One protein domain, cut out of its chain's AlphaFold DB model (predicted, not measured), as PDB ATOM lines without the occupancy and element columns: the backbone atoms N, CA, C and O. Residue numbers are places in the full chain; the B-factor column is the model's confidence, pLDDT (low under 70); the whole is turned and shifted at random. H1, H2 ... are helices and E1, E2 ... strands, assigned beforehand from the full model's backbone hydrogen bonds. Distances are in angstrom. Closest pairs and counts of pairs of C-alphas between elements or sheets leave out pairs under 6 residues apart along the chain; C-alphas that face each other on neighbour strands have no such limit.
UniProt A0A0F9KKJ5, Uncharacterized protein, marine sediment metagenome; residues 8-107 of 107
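Overview. This is residues 8 to 107 of the 107 residues of an uncharacterized protein of marine sediment metagenome (UniProt A0A0F9KKJ5). The domain is a small sandwich of two antiparallel sheets, E3-E2-E6-E7 and E1-E5-E4, face to face; the tight links E1 to E2 and E5 to E6 cross from one sheet to the other. The long link of residues 42 to 64 loops round the end of the sandwich near H1, H2 is at the other end, and H3 covers a side beside E4 and E6. The 100 printed residues include three named helices and seven named strands, in the order H1 E1 E2 E3 E4 H2 E5 E6 E7 H3. The class is mixed, helices and strands, but under half of the residues are in named elements. The whole is compact, with a radius of gyration of the C-alphas of 12.2 A and spans of 38 by 27 by 23 A.

Arrangement. H1, residues 10 to 13, only grazes the four-strand sheet, and its closest C-alphas to E3, residues 39 to 41, are those of Glu 10 and Leu 41, 6.9 A apart. E1, residues 21 to 26, is an edge strand and the antiparallel neighbour of E5, residues 79 to 84, at 155 degrees, with N 23 and O 81 within hydrogen-bond range at 2.7 A. E2, residues 31 to 36, and E3 form a hairpin at 153 degrees, with N 41 and O 34 at 2.7 A. E2 is also antiparallel to E6, residues 89 to 94, at 171 degrees, with N 35 and O 91 at 2.8 A. E4, residues 65 to 67, is on the other side of E5 from E1, antiparallel to E5 at 160 degrees, with N 66 and O 80 at 2.8 A. H2, residues 68 to 71, only grazes both sheets. E6 and E7, residues 97 to 99, form a hairpin at 150 degrees, with N 94 and O 97 at 2.9 A. H3, residues 101 to 104, only grazes both sheets, and the closest C-alphas of E4 and H3 are those of Ile 66 and Asp 104, 5.4 A apart. H2 and H3 only just touch, with 3 pairs of C-alphas within 8 A, the closest being those of Asn 71 and Asp 104 at 6.5 A. Residues 65 to 66 of E4 also pair with residues 105 to 106, antiparallel. Among the strand pairs that are apart are E1 and E6, E2 and E5, and E5 and E7. H1, H2 and H3 are too short for any pair of O i and N i+4, and in each the one pair of O i and N i+3 is within range.

Along the chain. H1 begins at C-alpha 10, at (-29.166, 39.851, -46.606). E1 is 15.6 A long from its first to its last C-alpha, E2 14.5 A and E3 6.2 A. E4, 6.3 A long, begins at C-alpha 65, at (-13.742, 32.076, -44.034), and H2 follows it directly. E5 is 15.5 A long, E6 14.2 A and E7 6.4 A. H3 ends at C-alpha 104, at (-16.479, 25.329, -40.013).

Size, cuts and confidence. The two C-alphas farthest apart are those of Gln 54 and Asn 74, at 38.0 A. The printed part has no cut, and residue 107 is the chain's last. The link E3 to E4, with 23 residues, is long; H1 to E1 and H2 to E5 are short, and the others are tight. The mean pLDDT of the printed part is 72.6, and 38 residues are under 70, among them residues 11 to 18, 48 to 61 and 103 to 107.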
ATOM      1  N   ILE A   8     -23.674  37.072 -51.285       80.81
ATOM      2  CA  ILE A   8     -24.947  36.948 -50.583       80.81
ATOM      3  C   ILE A   8     -25.049  38.177 -49.686       80.81
ATOM      4  O   ILE A   8     -24.200  38.363 -48.814       80.81
ATOM      5  N   ASP A   9     -26.053  39.017 -49.915       80.06
ATOM      6  CA  ASP A   9     -26.297  40.215 -49.109       80.06
ATOM      7  C   ASP A   9     -27.727  40.179 -48.568       80.06
ATOM      8  O   ASP A   9     -28.695  40.431 -49.286       80.06
ATOM      9  N   GLU A  10     -27.864  39.858 -47.280       76.19
ATOM     10  CA  GLU A  10     -29.166  39.851 -46.606       76.19
ATOM     11  C   GLU A  10     -29.765  41.258 -46.532       76.19
ATOM     12  O   GLU A  10     -30.979  41.414 -46.632       76.19
ATOM     13  N   ALA A  11     -28.935  42.294 -46.386       69.44
ATOM     14  CA  ALA A  11     -29.394  43.669 -46.207       69.44
ATOM     15  C   ALA A  11     -30.147  44.220 -47.433       69.44
ATOM     16  O   ALA A  11     -30.972  45.122 -47.286       69.44
ATOM     17  N   LYS A  12     -29.906  43.659 -48.620       69.69
ATOM     18  CA  LYS A  12     -30.596  43.987 -49.869       69.69
ATOM     19  C   LYS A  12     -32.096  43.714 -49.799       69.69
ATOM     20  O   LYS A  12     -32.889  44.551 -50.221       69.69
ATOM     21  N   ASN A  13     -32.486  42.553 -49.277       67.75
ATOM     22  CA  ASN A  13     -33.895  42.163 -49.140       67.75
ATOM     23  C   ASN A  13     -34.434  42.421 -47.728       67.75
ATOM     24  O   ASN A  13     -35.607  42.741 -47.555       67.75
ATOM     25  N   ASN A  14     -33.573  42.301 -46.718       64.00
ATOM     26  CA  ASN A  14     -33.912  42.363 -45.302       64.00
ATOM     27  C   ASN A  14     -32.948  43.294 -44.540       64.00
ATOM     28  O   ASN A  14     -32.168  42.844 -43.695       64.00
ATOM     29  N   PRO A  15     -33.037  44.620 -44.759       64.19
ATOM     30  CA  PRO A  15     -32.171  45.600 -44.096       64.19
ATOM     31  C   PRO A  15     -32.359  45.670 -42.570       64.19
ATOM     32  O   PRO A  15     -31.533  46.257 -41.879       64.19
ATOM     33  N   GLN A  16     -33.433  45.087 -42.023       61.34
ATOM     34  CA  GLN A  16     -33.714  45.063 -40.581       61.34
ATOM     35  C   GLN A  16     -33.182  43.826 -39.840       61.34
ATOM     36  O   GLN A  16     -33.389  43.728 -38.631       61.34
ATOM     37  N   SER A  17     -32.557  42.873 -40.533       66.94
ATOM     38  CA  SER A  17     -32.086  41.624 -39.919       66.94
ATOM     39  C   SER A  17     -30.600  41.685 -39.545       66.94
ATOM     40  O   SER A  17     -30.080  42.745 -39.194       66.94
ATOM     41  N   CYS A  18     -29.909  40.548 -39.562       65.50
ATOM     42  CA  CYS A  18     -28.544  40.397 -39.071       65.50
ATOM     43  C   CYS A  18     -27.479  40.878 -40.059       65.50
ATOM     44  O   CYS A  18     -26.284  40.771 -39.767       65.50
ATOM     45  N   GLN A  19     -27.923  41.464 -41.181       73.44
ATOM     46  CA  GLN A  19     -27.097  42.172 -42.162       73.44
ATOM     47  C   GLN A  19     -25.909  41.309 -42.598       73.44
ATOM     48  O   GLN A  19     -24.788  41.797 -42.733       73.44
ATOM     49  N   LEU A  20     -26.164  40.008 -42.767       77.75
ATOM     50  CA  LEU A  20     -25.168  39.038 -43.188       77.75
ATOM     51  C   LEU A  20     -24.728  39.339 -44.620       77.75
ATOM     52  O   LEU A  20     -25.543  39.358 -45.545       77.75
ATOM     53  N   VAL A  21     -23.421  39.507 -44.785       80.94
ATOM     54  CA  VAL A  21     -22.758  39.599 -46.079       80.94
ATOM     55  C   VAL A  21     -21.745  38.479 -46.170       80.94
ATOM     56  O   VAL A  21     -20.731  38.476 -45.467       80.94
ATOM     57  N   ALA A  22     -21.996  37.545 -47.073       79.62
ATOM     58  CA  ALA A  22     -21.062  36.481 -47.389       79.62
ATOM     59  C   ALA A  22     -20.656  36.575 -48.856       79.62
ATOM     60  O   ALA A  22     -21.432  36.961 -49.722       79.62
ATOM     61  N   ARG A  23     -19.419  36.212 -49.152       83.50
ATOM     62  CA  ARG A  23     -18.884  36.153 -50.501       83.50
ATOM     63  C   ARG A  23     -18.418  34.742 -50.779       83.50
ATOM     64  O   ARG A  23     -17.485  34.256 -50.156       83.50
ATOM     65  N   ILE A  24     -19.020  34.109 -51.766       80.75
ATOM     66  CA  ILE A  24     -18.590  32.820 -52.277       80.75
ATOM     67  C   ILE A  24     -17.252  33.021 -52.998       80.75
ATOM     68  O   ILE A  24     -17.157  33.706 -54.021       80.75
ATOM     69  N   LYS A  25     -16.193  32.458 -52.419       78.06
ATOM     70  CA  LYS A  25     -14.838  32.447 -52.978       78.06
ATOM     71  C   LYS A  25     -14.663  31.279 -53.941       78.06
ATOM     72  O   LYS A  25     -14.021  31.452 -54.968       78.06
ATOM     73  N   GLU A  26     -15.235  30.124 -53.606       75.38
ATOM     74  CA  GLU A  26     -15.114  28.878 -54.369       75.38
ATOM     75  C   GLU A  26     -16.339  27.977 -54.103       75.38
ATOM     76  O   GLU A  26     -16.998  28.128 -53.078       75.38
ATOM     77  N   GLY A  27     -16.690  27.072 -55.022       68.25
ATOM     78  CA  GLY A  27     -17.663  25.998 -54.745       68.25
ATOM     79  C   GLY A  27     -19.122  26.402 -54.460       68.25
ATOM     80  O   GLY A  27     -19.802  25.745 -53.683       68.25
ATOM     81  N   GLY A  28     -19.652  27.449 -55.099       62.78
ATOM     82  CA  GLY A  28     -21.024  27.952 -54.875       62.78
ATOM     83  C   GLY A  28     -22.167  27.195 -55.554       62.78
ATOM     84  O   GLY A  28     -23.332  27.512 -55.335       62.78
ATOM     85  N   GLN A  29     -21.863  26.218 -56.407       63.34
ATOM     86  CA  GLN A  29     -22.856  25.607 -57.300       63.34
ATOM     87  C   GLN A  29     -23.892  24.732 -56.574       63.34
ATOM     88  O   GLN A  29     -24.917  24.385 -57.153       63.34
ATOM     89  N   GLY A  30     -23.604  24.368 -55.324       66.69
ATOM     90  CA  GLY A  30     -24.447  23.547 -54.461       66.69
ATOM     91  C   GLY A  30     -25.169  24.312 -53.359       66.69
ATOM     92  O   GLY A  30     -25.737  23.691 -52.464       66.69
ATOM     93  N   PHE A  31     -25.064  25.639 -53.347       74.31
ATOM     94  CA  PHE A  31     -25.668  26.480 -52.324       74.31
ATOM     95  C   PHE A  31     -27.198  26.393 -52.380       74.31
ATOM     96  O   PHE A  31     -27.797  26.774 -53.385       74.31
ATOM     97  N   GLU A  32     -27.830  25.913 -51.308       81.25
ATOM     98  CA  GLU A  32     -29.292  25.815 -51.242       81.25
ATOM     99  C   GLU A  32     -29.892  26.984 -50.463       81.25
ATOM    100  O   GLU A  32     -30.732  27.723 -50.981       81.25
ATOM    101  N   SER A  33     -29.471  27.157 -49.208       84.00
ATOM    102  CA  SER A  33     -29.981  28.224 -48.345       84.00
ATOM    103  C   SER A  33     -29.082  28.498 -47.138       84.00
ATOM    104  O   SER A  33     -28.317  27.636 -46.718       84.00
ATOM    105  N   ILE A  34     -29.185  29.689 -46.548       82.12
ATOM    106  CA  ILE A  34     -28.583  30.042 -45.251       82.12
ATOM    107  C   ILE A  34     -29.697  30.450 -44.309       82.12
ATOM    108  O   ILE A  34     -30.495  31.317 -44.638       82.12
ATOM    109  N   GLU A  35     -29.715  29.891 -43.111       84.69
ATOM    110  CA  GLU A  35     -30.483  30.448 -42.007       84.69
ATOM    111  C   GLU A  35     -29.638  31.469 -41.245       84.69
ATOM    112  O   GLU A  35     -28.607  31.131 -40.659       84.69
ATOM    113  N   CYS A  36     -30.103  32.717 -41.215       79.31
ATOM    114  CA  CYS A  36     -29.544  33.785 -40.398       79.31
ATOM    115  C   CYS A  36     -30.661  34.480 -39.612       79.31
ATOM    116  O   CYS A  36     -31.605  35.015 -40.186       79.31
ATOM    117  N   CYS A  37     -30.587  34.444 -38.280       74.19
ATOM    118  CA  CYS A  37     -31.538  35.099 -37.377       74.19
ATOM    119  C   CYS A  37     -33.014  34.742 -37.622       74.19
ATOM    120  O   CYS A  37     -33.906  35.558 -37.404       74.19
ATOM    121  N   GLY A  38     -33.269  33.506 -38.065       75.62
ATOM    122  CA  GLY A  38     -34.607  33.014 -38.403       75.62
ATOM    123  C   GLY A  38     -35.079  33.366 -39.817       75.62
ATOM    124  O   GLY A  38     -36.181  32.974 -40.189       75.62
ATOM    125  N   ASN A  39     -34.258  34.055 -40.613       79.31
ATOM    126  CA  ASN A  39     -34.499  34.263 -42.037       79.31
ATOM    127  C   ASN A  39     -33.747  33.227 -42.861       79.31
ATOM    128  O   ASN A  39     -32.587  32.925 -42.587       79.31
ATOM    129  N   THR A  40     -34.402  32.721 -43.901       81.62
ATOM    130  CA  THR A  40     -33.799  31.798 -44.861       81.62
ATOM    131  C   THR A  40     -33.396  32.571 -46.112       81.62
ATOM    132  O   THR A  40     -34.238  32.921 -46.936       81.62
ATOM    133  N   LEU A  41     -32.103  32.835 -46.242       79.50
ATOM    134  CA  LEU A  41     -31.475  33.411 -47.422       79.50
ATOM    135  C   LEU A  41     -31.278  32.325 -48.469       79.50
ATOM    136  O   LEU A  41     -30.896  31.201 -48.153       79.50
ATOM    137  N   THR A  42     -31.512  32.661 -49.725       78.88
ATOM    138  CA  THR A  42     -31.428  31.716 -50.845       78.88
ATOM    139  C   THR A  42     -30.700  32.362 -52.017       78.88
ATOM    140  O   THR A  42     -30.215  33.488 -51.921       78.88
ATOM    141  N   ALA A  43     -30.642  31.678 -53.161       70.94
ATOM    142  CA  ALA A  43     -30.081  32.241 -54.389       70.94
ATOM    143  C   ALA A  43     -30.728  33.583 -54.814       70.94
ATOM    144  O   ALA A  43     -30.142  34.348 -55.574       70.94
ATOM    145  N   THR A  44     -31.928  33.898 -54.322       68.56
ATOM    146  CA  THR A  44     -32.609  35.183 -54.561       68.56
ATOM    147  C   THR A  44     -31.968  36.371 -53.841       68.56
ATOM    148  O   THR A  44     -32.120  37.507 -54.286       68.56
ATOM    149  N   ASP A  45     -31.223  36.113 -52.769       73.50
ATOM    150  CA  ASP A  45     -30.489  37.116 -51.992       73.50
ATOM    151  C   ASP A  45     -29.051  37.296 -52.509       73.50
ATOM    152  O   ASP A  45     -28.244  38.024 -51.924       73.50
ATOM    153  N   LEU A  46     -28.730  36.659 -53.646       72.88
ATOM    154  CA  LEU A  46     -27.488  36.898 -54.360       72.88
ATOM    155  C   LEU A  46     -27.482  38.321 -54.935       72.88
ATOM    156  O   LEU A  46     -28.423  38.818 -55.571       72.88
ATOM    157  N   ALA A  47     -26.376  38.998 -54.690       71.56
ATOM    158  CA  ALA A  47     -26.065  40.323 -55.159       71.56
ATOM    159  C   ALA A  47     -24.800  40.273 -56.020       71.56
ATOM    160  O   ALA A  47     -23.860  39.525 -55.758       71.56
ATOM    161  N   ASP A  48     -24.770  41.107 -57.055       67.19
ATOM    162  CA  ASP A  48     -23.563  41.315 -57.864       67.19
ATOM    163  C   ASP A  48     -22.577  42.271 -57.174       67.19
ATOM    164  O   ASP A  48     -21.374  42.242 -57.426       67.19
ATOM    165  N   THR A  49     -23.081  43.108 -56.264       63.75
ATOM    166  CA  THR A  49     -22.303  44.139 -55.574       63.75
ATOM    167  C   THR A  49     -22.713  44.226 -54.112       63.75
ATOM    168  O   THR A  49     -23.899  44.180 -53.796       63.75
ATOM    169  N   ILE A  50     -21.724  44.391 -53.234       67.50
ATOM    170  CA  ILE A  50     -21.931  44.693 -51.816       67.50
ATOM    171  C   ILE A  50     -22.398  46.148 -51.735       67.50
ATOM    172  O   ILE A  50     -21.603  47.064 -51.952       67.50
ATOM    173  N   GLU A  51     -23.675  46.378 -51.444       60.81
ATOM    174  CA  GLU A  51     -24.169  47.739 -51.231       60.81
ATOM    175  C   GLU A  51     -23.624  48.268 -49.901       60.81
ATOM    176  O   GLU A  51     -23.663  47.575 -48.887       60.81
ATOM    177  N   GLN A  52     -23.059  49.475 -49.877       52.97
ATOM    178  CA  GLN A  52     -22.519  50.056 -48.644       52.97
ATOM    179  C   GLN A  52     -23.653  50.592 -47.766       52.97
ATOM    180  O   GLN A  52     -23.872  51.799 -47.673       52.97
ATOM    181  N   HIS A  53     -24.391  49.691 -47.123       57.69
ATOM    182  CA  HIS A  53     -25.269  50.060 -46.022       57.69
ATOM    183  C   HIS A  53     -24.467  50.222 -44.731       57.69
ATOM    184  O   HIS A  53     -23.394  49.647 -44.565       57.69
ATOM    185  N   GLN A  54     -24.970  51.057 -43.821       52.31
ATOM    186  CA  GLN A  54     -24.366  51.274 -42.513       52.31
ATOM    187  C   GLN A  54     -24.611  50.032 -41.649       52.31
ATOM    188  O   GLN A  54     -25.548  49.989 -40.853       52.31
ATOM    189  N   ARG A  55     -23.806  48.990 -41.880       63.59
ATOM    190  CA  ARG A  55     -24.000  47.688 -41.255       63.59
ATOM    191  C   ARG A  55     -23.596  47.748 -39.795       63.59
ATOM    192  O   ARG A  55     -22.526  48.240 -39.440       63.59
ATOM    193  N   THR A  56     -24.478  47.265 -38.930       52.94
ATOM    194  CA  THR A  56     -24.127  47.070 -37.523       52.94
ATOM    195  C   THR A  56     -23.210  45.859 -37.463       52.94
ATOM    196  O   THR A  56     -23.624  44.769 -37.849       52.94
ATOM    197  N   GLY A  57     -21.954  46.071 -37.057       51.34
ATOM    198  CA  GLY A  57     -20.957  45.009 -36.940       51.34
ATOM    199  C   GLY A  57     -21.533  43.818 -36.178       51.34
ATOM    200  O   GLY A  57     -22.070  43.984 -35.083       51.34
ATOM    201  N   GLY A  58     -21.489  42.647 -36.808       55.53
ATOM    202  CA  GLY A  58     -21.936  41.411 -36.188       55.53
ATOM    203  C   GLY A  58     -20.929  40.893 -35.162       55.53
ATOM    204  O   GLY A  58     -19.792  41.351 -35.116       55.53
ATOM    205  N   ASP A  59     -21.357  39.923 -34.356       57.84
ATOM    206  CA  ASP A  59     -20.500  39.209 -33.397       57.84
ATOM    207  C   ASP A  59     -19.402  38.386 -34.101       57.84
ATOM    208  O   ASP A  59     -18.323  38.165 -33.558       57.84
ATOM    209  N   ILE A  60     -19.644  37.997 -35.360       66.31
ATOM    210  CA  ILE A  60     -18.654  37.321 -36.198       66.31
ATOM    211  C   ILE A  60     -17.687  38.343 -36.788       66.31
ATOM    212  O   ILE A  60     -18.089  39.369 -37.343       66.31
ATOM    213  N   GLN A  61     -16.395  38.027 -36.708       67.69
ATOM    214  CA  GLN A  61     -15.358  38.870 -37.278       67.69
ATOM    215  C   GLN A  61     -15.499  38.965 -38.809       67.69
ATOM    216  O   GLN A  61     -15.565  37.944 -39.498       67.69
ATOM    217  N   PRO A  62     -15.501  40.184 -39.373       73.25
ATOM    218  CA  PRO A  62     -15.427  40.349 -40.817       73.25
ATOM    219  C   PRO A  62     -14.114  39.744 -41.330       73.25
ATOM    220  O   PRO A  62     -13.041  39.993 -40.777       73.25
ATOM    221  N   GLY A  63     -14.204  38.946 -42.387       76.06
ATOM    222  CA  GLY A  63     -13.101  38.176 -42.960       76.06
ATOM    223  C   GLY A  63     -13.054  36.706 -42.535       76.06
ATOM    224  O   GLY A  63     -12.175  35.991 -43.012       76.06
ATOM    225  N   THR A  64     -13.969  36.228 -41.684       81.44
ATOM    226  CA  THR A  64     -14.058  34.798 -41.356       81.44
ATOM    227  C   THR A  64     -14.369  33.980 -42.608       81.44
ATOM    228  O   THR A  64     -15.360  34.221 -43.293       81.44
ATOM    229  N   ILE A  65     -13.538  32.981 -42.901       83.12
ATOM    230  CA  ILE A  65     -13.742  32.076 -44.034       83.12
ATOM    231  C   ILE A  65     -14.321  30.766 -43.509       83.12
ATOM    232  O   ILE A  65     -13.743  30.135 -42.624       83.12
ATOM    233  N   ILE A  66     -15.457  30.372 -44.074       82.81
ATOM    234  CA  ILE A  66     -16.077  29.059 -43.924       82.81
ATOM    235  C   ILE A  66     -15.685  28.243 -45.147       82.81
ATOM    236  O   ILE A  66     -15.855  28.686 -46.288       82.81
ATOM    237  N   ASP A  67     -15.130  27.068 -44.904       84.12
ATOM    238  CA  ASP A  67     -14.627  26.187 -45.942       84.12
ATOM    239  C   ASP A  67     -15.211  24.802 -45.717       84.12
ATOM    240  O   ASP A  67     -14.706  24.029 -44.905       84.12
ATOM    241  N   GLU A  68     -16.250  24.476 -46.484       80.06
ATOM    242  CA  GLU A  68     -16.927  23.189 -46.398       80.06
ATOM    243  C   GLU A  68     -15.944  22.044 -46.589       80.06
ATOM    244  O   GLU A  68     -16.084  21.018 -45.937       80.06
ATOM    245  N   SER A  69     -14.917  22.202 -47.430       74.88
ATOM    246  CA  SER A  69     -13.934  21.141 -47.656       74.88
ATOM    247  C   SER A  69     -13.136  20.800 -46.392       74.88
ATOM    248  O   SER A  69     -12.547  19.720 -46.318       74.88
ATOM    249  N   LYS A  70     -13.122  21.682 -45.385       75.69
ATOM    250  CA  LYS A  70     -12.458  21.473 -44.095       75.69
ATOM    251  C   LYS A  70     -13.163  20.408 -43.250       75.69
ATOM    252  O   LYS A  70     -12.476  19.529 -42.731       75.69
ATOM    253  N   ASN A  71     -14.496  20.444 -43.127       72.44
ATOM    254  CA  ASN A  71     -15.262  19.376 -42.454       72.44
ATOM    255  C   ASN A  71     -15.788  18.300 -43.419       72.44
ATOM    256  O   ASN A  71     -15.913  17.137 -43.037       72.44
ATOM    257  N   TYR A  72     -16.074  18.666 -44.666       74.94
ATOM    258  CA  TYR A  72     -16.726  17.848 -45.690       74.94
ATOM    259  C   TYR A  72     -15.956  17.875 -47.029       74.94
ATOM    260  O   TYR A  72     -16.460  18.343 -48.050       74.94
ATOM    261  N   PRO A  73     -14.745  17.289 -47.088       67.25
ATOM    262  CA  PRO A  73     -13.897  17.276 -48.290       67.25
ATOM    263  C   PRO A  73     -14.463  16.490 -49.491       67.25
ATOM    264  O   PRO A  73     -13.871  16.522 -50.564       67.25
ATOM    265  N   ASN A  74     -15.570  15.755 -49.326       64.75
ATOM    266  CA  ASN A  74     -16.229  14.976 -50.390       64.75
ATOM    267  C   ASN A  74     -17.541  15.605 -50.896       64.75
ATOM    268  O   ASN A  74     -18.271  14.952 -51.641       64.75
ATOM    269  N   SER A  75     -17.856  16.830 -50.474       70.50
ATOM    270  CA  SER A  75     -19.094  17.517 -50.850       70.50
ATOM    271  C   SER A  75     -18.866  18.482 -52.019       70.50
ATOM    272  O   SER A  75     -18.171  18.152 -52.980       70.50
ATOM    273  N   CYS A  76     -19.490  19.656 -51.987       69.56
ATOM    274  CA  CYS A  76     -19.524  20.617 -53.082       69.56
ATOM    275  C   CYS A  76     -18.363  21.615 -53.048       69.56
ATOM    276  O   CYS A  76     -18.165  22.362 -54.006       69.56
ATOM    277  N   GLY A  77     -17.554  21.563 -51.987       73.69
ATOM    278  CA  GLY A  77     -16.339  22.355 -51.846       73.69
ATOM    279  C   GLY A  77     -16.644  23.835 -51.656       73.69
ATOM    280  O   GLY A  77     -15.886  24.690 -52.112       73.69
ATOM    281  N   LEU A  78     -17.786  24.133 -51.030       79.88
ATOM    282  CA  LEU A  78     -18.249  25.492 -50.805       79.88
ATOM    283  C   LEU A  78     -17.276  26.250 -49.902       79.88
ATOM    284  O   LEU A  78     -17.053  25.890 -48.751       79.88
ATOM    285  N   LYS A  79     -16.748  27.356 -50.414       83.25
ATOM    286  CA  LYS A  79     -15.896  28.275 -49.672       83.25
ATOM    287  C   LYS A  79     -16.532  29.648 -49.681       83.25
ATOM    288  O   LYS A  79     -16.590  30.306 -50.723       83.25
ATOM    289  N   ILE A  80     -16.995  30.091 -48.519       81.00
ATOM    290  CA  ILE A  80     -17.593  31.412 -48.348       81.00
ATOM    291  C   ILE A  80     -16.793  32.229 -47.345       81.00
ATOM    292  O   ILE A  80     -16.357  31.755 -46.306       81.00
ATOM    293  N   GLU A  81     -16.589  33.489 -47.669       84.25
ATOM    294  CA  GLU A  81     -15.942  34.481 -46.830       84.25
ATOM    295  C   GLU A  81     -17.031  35.393 -46.278       84.25
ATOM    296  O   GLU A  81     -17.708  36.080 -47.042       84.25
ATOM    297  N   LEU A  82     -17.230  35.402 -44.965       81.06
ATOM    298  CA  LEU A  82     -18.044  36.417 -44.315       81.06
ATOM    299  C   LEU A  82     -17.328  37.748 -44.462       81.06
ATOM    300  O   LEU A  82     -16.257  37.953 -43.901       81.06
ATOM    301  N   VAL A  83     -17.909  38.650 -45.239       79.81
ATOM    302  CA  VAL A  83     -17.348  39.985 -45.426       79.81
ATOM    303  C   VAL A  83     -17.741  40.867 -44.253       79.81
ATOM    304  O   VAL A  83     -16.908  41.605 -43.741       79.81
ATOM    305  N   GLU A  84     -19.001  40.793 -43.822       76.19
ATOM    306  CA  GLU A  84     -19.545  41.648 -42.770       76.19
ATOM    307  C   GLU A  84     -20.820  41.029 -42.170       76.19
ATOM    308  O   GLU A  84     -21.545  40.302 -42.850       76.19
ATOM    309  N   GLY A  85     -21.115  41.319 -40.901       72.69
ATOM    310  CA  GLY A  85     -22.321  40.826 -40.228       72.69
ATOM    311  C   GLY A  85     -22.229  39.361 -39.788       72.69
ATOM    312  O   GLY A  85     -21.172  38.882 -39.393       72.69
ATOM    313  N   GLY A  86     -23.363  38.654 -39.790       65.38
ATOM    314  CA  GLY A  86     -23.412  37.219 -39.480       65.38
ATOM    315  C   GLY A  86     -23.563  36.852 -38.005       65.38
ATOM    316  O   GLY A  86     -23.555  35.672 -37.683       65.38
ATOM    317  N   ALA A  87     -23.815  37.821 -37.122       66.12
ATOM    318  CA  ALA A  87     -24.014  37.603 -35.680       66.12
ATOM    319  C   ALA A  87     -25.041  36.516 -35.303       66.12
ATOM    320  O   ALA A  87     -25.014  36.016 -34.187       66.12
ATOM    321  N   GLY A  88     -25.960  36.160 -36.202       68.25
ATOM    322  CA  GLY A  88     -26.855  35.027 -35.993       68.25
ATOM    323  C   GLY A  88     -26.973  34.125 -37.205       68.25
ATOM    324  O   GLY A  88     -28.052  33.599 -37.463       68.25
ATOM    325  N   LEU A  89     -25.887  33.949 -37.963       77.44
ATOM    326  CA  LEU A  89     -25.799  32.849 -38.917       77.44
ATOM    327  C   LEU A  89     -25.944  31.540 -38.137       77.44
ATOM    328  O   LEU A  89     -25.069  31.160 -37.367       77.44
ATOM    329  N   ALA A  90     -27.084  30.881 -38.320       81.44
ATOM    330  CA  ALA A  90     -27.408  29.641 -37.640       81.44
ATOM    331  C   ALA A  90     -26.797  28.459 -38.391       81.44
ATOM    332  O   ALA A  90     -26.093  27.645 -37.796       81.44
ATOM    333  N   LYS A  91     -27.046  28.376 -39.704       84.56
ATOM    334  CA  LYS A  91     -26.542  27.295 -40.558       84.56
ATOM    335  C   LYS A  91     -26.600  27.640 -42.042       84.56
ATOM    336  O   LYS A  91     -27.457  28.399 -42.474       84.56
ATOM    337  N   ILE A  92     -25.716  27.037 -42.822       83.19
ATOM    338  CA  ILE A  92     -25.684  27.091 -44.284       83.19
ATOM    339  C   ILE A  92     -25.941  25.674 -44.794       83.19
ATOM    340  O   ILE A  92     -25.263  24.744 -44.376       83.19
ATOM    341  N   ASN A  93     -26.906  25.509 -45.690       83.19
ATOM    342  CA  ASN A  93     -27.164  24.258 -46.388       83.19
ATOM    343  C   ASN A  93     -26.514  24.279 -47.769       83.19
ATOM    344  O   ASN A  93     -26.834  25.126 -48.612       83.19
ATOM    345  N   CYS A  94     -25.628  23.316 -48.005       79.94
ATOM    346  CA  CYS A  94     -24.983  23.117 -49.292       79.94
ATOM    347  C   CYS A  94     -24.917  21.628 -49.638       79.94
ATOM    348  O   CYS A  94     -24.353  20.821 -48.898       79.94
ATOM    349  N   CYS A  95     -25.532  21.246 -50.761       77.12
ATOM    350  CA  CYS A  95     -25.590  19.856 -51.222       77.12
ATOM    351  C   CYS A  95     -26.050  18.850 -50.148       77.12
ATOM    352  O   CYS A  95     -25.507  17.747 -50.049       77.12
ATOM    353  N   GLY A  96     -27.026  19.241 -49.323       78.25
ATOM    354  CA  GLY A  96     -27.518  18.435 -48.203       78.25
ATOM    355  C   GLY A  96     -26.601  18.368 -46.973       78.25
ATOM    356  O   GLY A  96     -26.869  17.558 -46.087       78.25
ATOM    357  N   ASN A  97     -25.545  19.184 -46.897       81.75
ATOM    358  CA  ASN A  97     -24.707  19.330 -45.704       81.75
ATOM    359  C   ASN A  97     -25.007  20.649 -44.994       81.75
ATOM    360  O   ASN A  97     -25.109  21.699 -45.627       81.75
ATOM    361  N   GLU A  98     -25.105  20.578 -43.668       83.12
ATOM    362  CA  GLU A  98     -25.324  21.731 -42.796       83.12
ATOM    363  C   GLU A  98     -23.981  22.209 -42.222       83.12
ATOM    364  O   GLU A  98     -23.342  21.524 -41.419       83.12
ATOM    365  N   LEU A  99     -23.556  23.401 -42.636       82.19
ATOM    366  CA  LEU A  99     -22.347  24.085 -42.184       82.19
ATOM    367  C   LEU A  99     -22.711  25.158 -41.162       82.19
ATOM    368  O   LEU A  99     -23.719  25.848 -41.308       82.19
ATOM    369  N   THR A 100     -21.873  25.351 -40.149       80.62
ATOM    370  CA  THR A 100     -22.047  26.422 -39.159       80.62
ATOM    371  C   THR A 100     -20.730  27.148 -38.945       80.62
ATOM    372  O   THR A 100     -19.667  26.532 -39.006       80.62
ATOM    373  N   VAL A 101     -20.787  28.452 -38.656       73.38
ATOM    374  CA  VAL A 101     -19.580  29.247 -38.361       73.38
ATOM    375  C   VAL A 101     -18.800  28.600 -37.222       73.38
ATOM    376  O   VAL A 101     -17.616  28.354 -37.371       73.38
ATOM    377  N   GLU A 102     -19.449  28.246 -36.114       71.44
ATOM    378  CA  GLU A 102     -18.758  27.696 -34.937       71.44
ATOM    379  C   GLU A 102     -17.965  26.409 -35.214       71.44
ATOM    380  O   GLU A 102     -17.009  26.118 -34.505       71.44
ATOM    381  N   LYS A 103     -18.360  25.618 -36.220       66.56
ATOM    382  CA  LYS A 103     -17.699  24.345 -36.545       66.56
ATOM    383  C   LYS A 103     -16.777  24.418 -37.751       66.56
ATOM    384  O   LYS A 103     -15.853  23.613 -37.852       66.56
ATOM    385  N   ASP A 104     -17.072  25.318 -38.678       69.31
ATOM    386  CA  ASP A 104     -16.479  25.329 -40.013       69.31
ATOM    387  C   ASP A 104     -15.736  26.635 -40.330       69.31
ATOM    388  O   ASP A 104     -15.041  26.730 -41.341       69.31
ATOM    389  N   SER A 105     -15.797  27.625 -39.433       63.97
ATOM    390  CA  SER A 105     -14.913  28.784 -39.514       63.97
ATOM    391  C   SER A 105     -13.449  28.371 -39.350       63.97
ATOM    392  O   SER A 105     -13.066  27.492 -38.569       63.97
ATOM    393  N   ALA A 106     -12.592  28.979 -40.161       54.16
ATOM    394  CA  ALA A 106     -11.166  29.000 -39.907       54.16
ATOM    395  C   ALA A 106     -10.855  30.163 -38.957       54.16
ATOM    396  O   ALA A 106     -10.928  31.318 -39.372       54.16
ATOM    397  N   GLU A 107     -10.570  29.830 -37.693       43.62
ATOM    398  CA  GLU A 107      -9.877  30.704 -36.731       43.62
ATOM    399  C   GLU A 107      -8.510  31.167 -37.255       43.62
ATOM    400  O   GLU A 107      -7.800  30.343 -37.887       43.62
TER     401      GLU A 107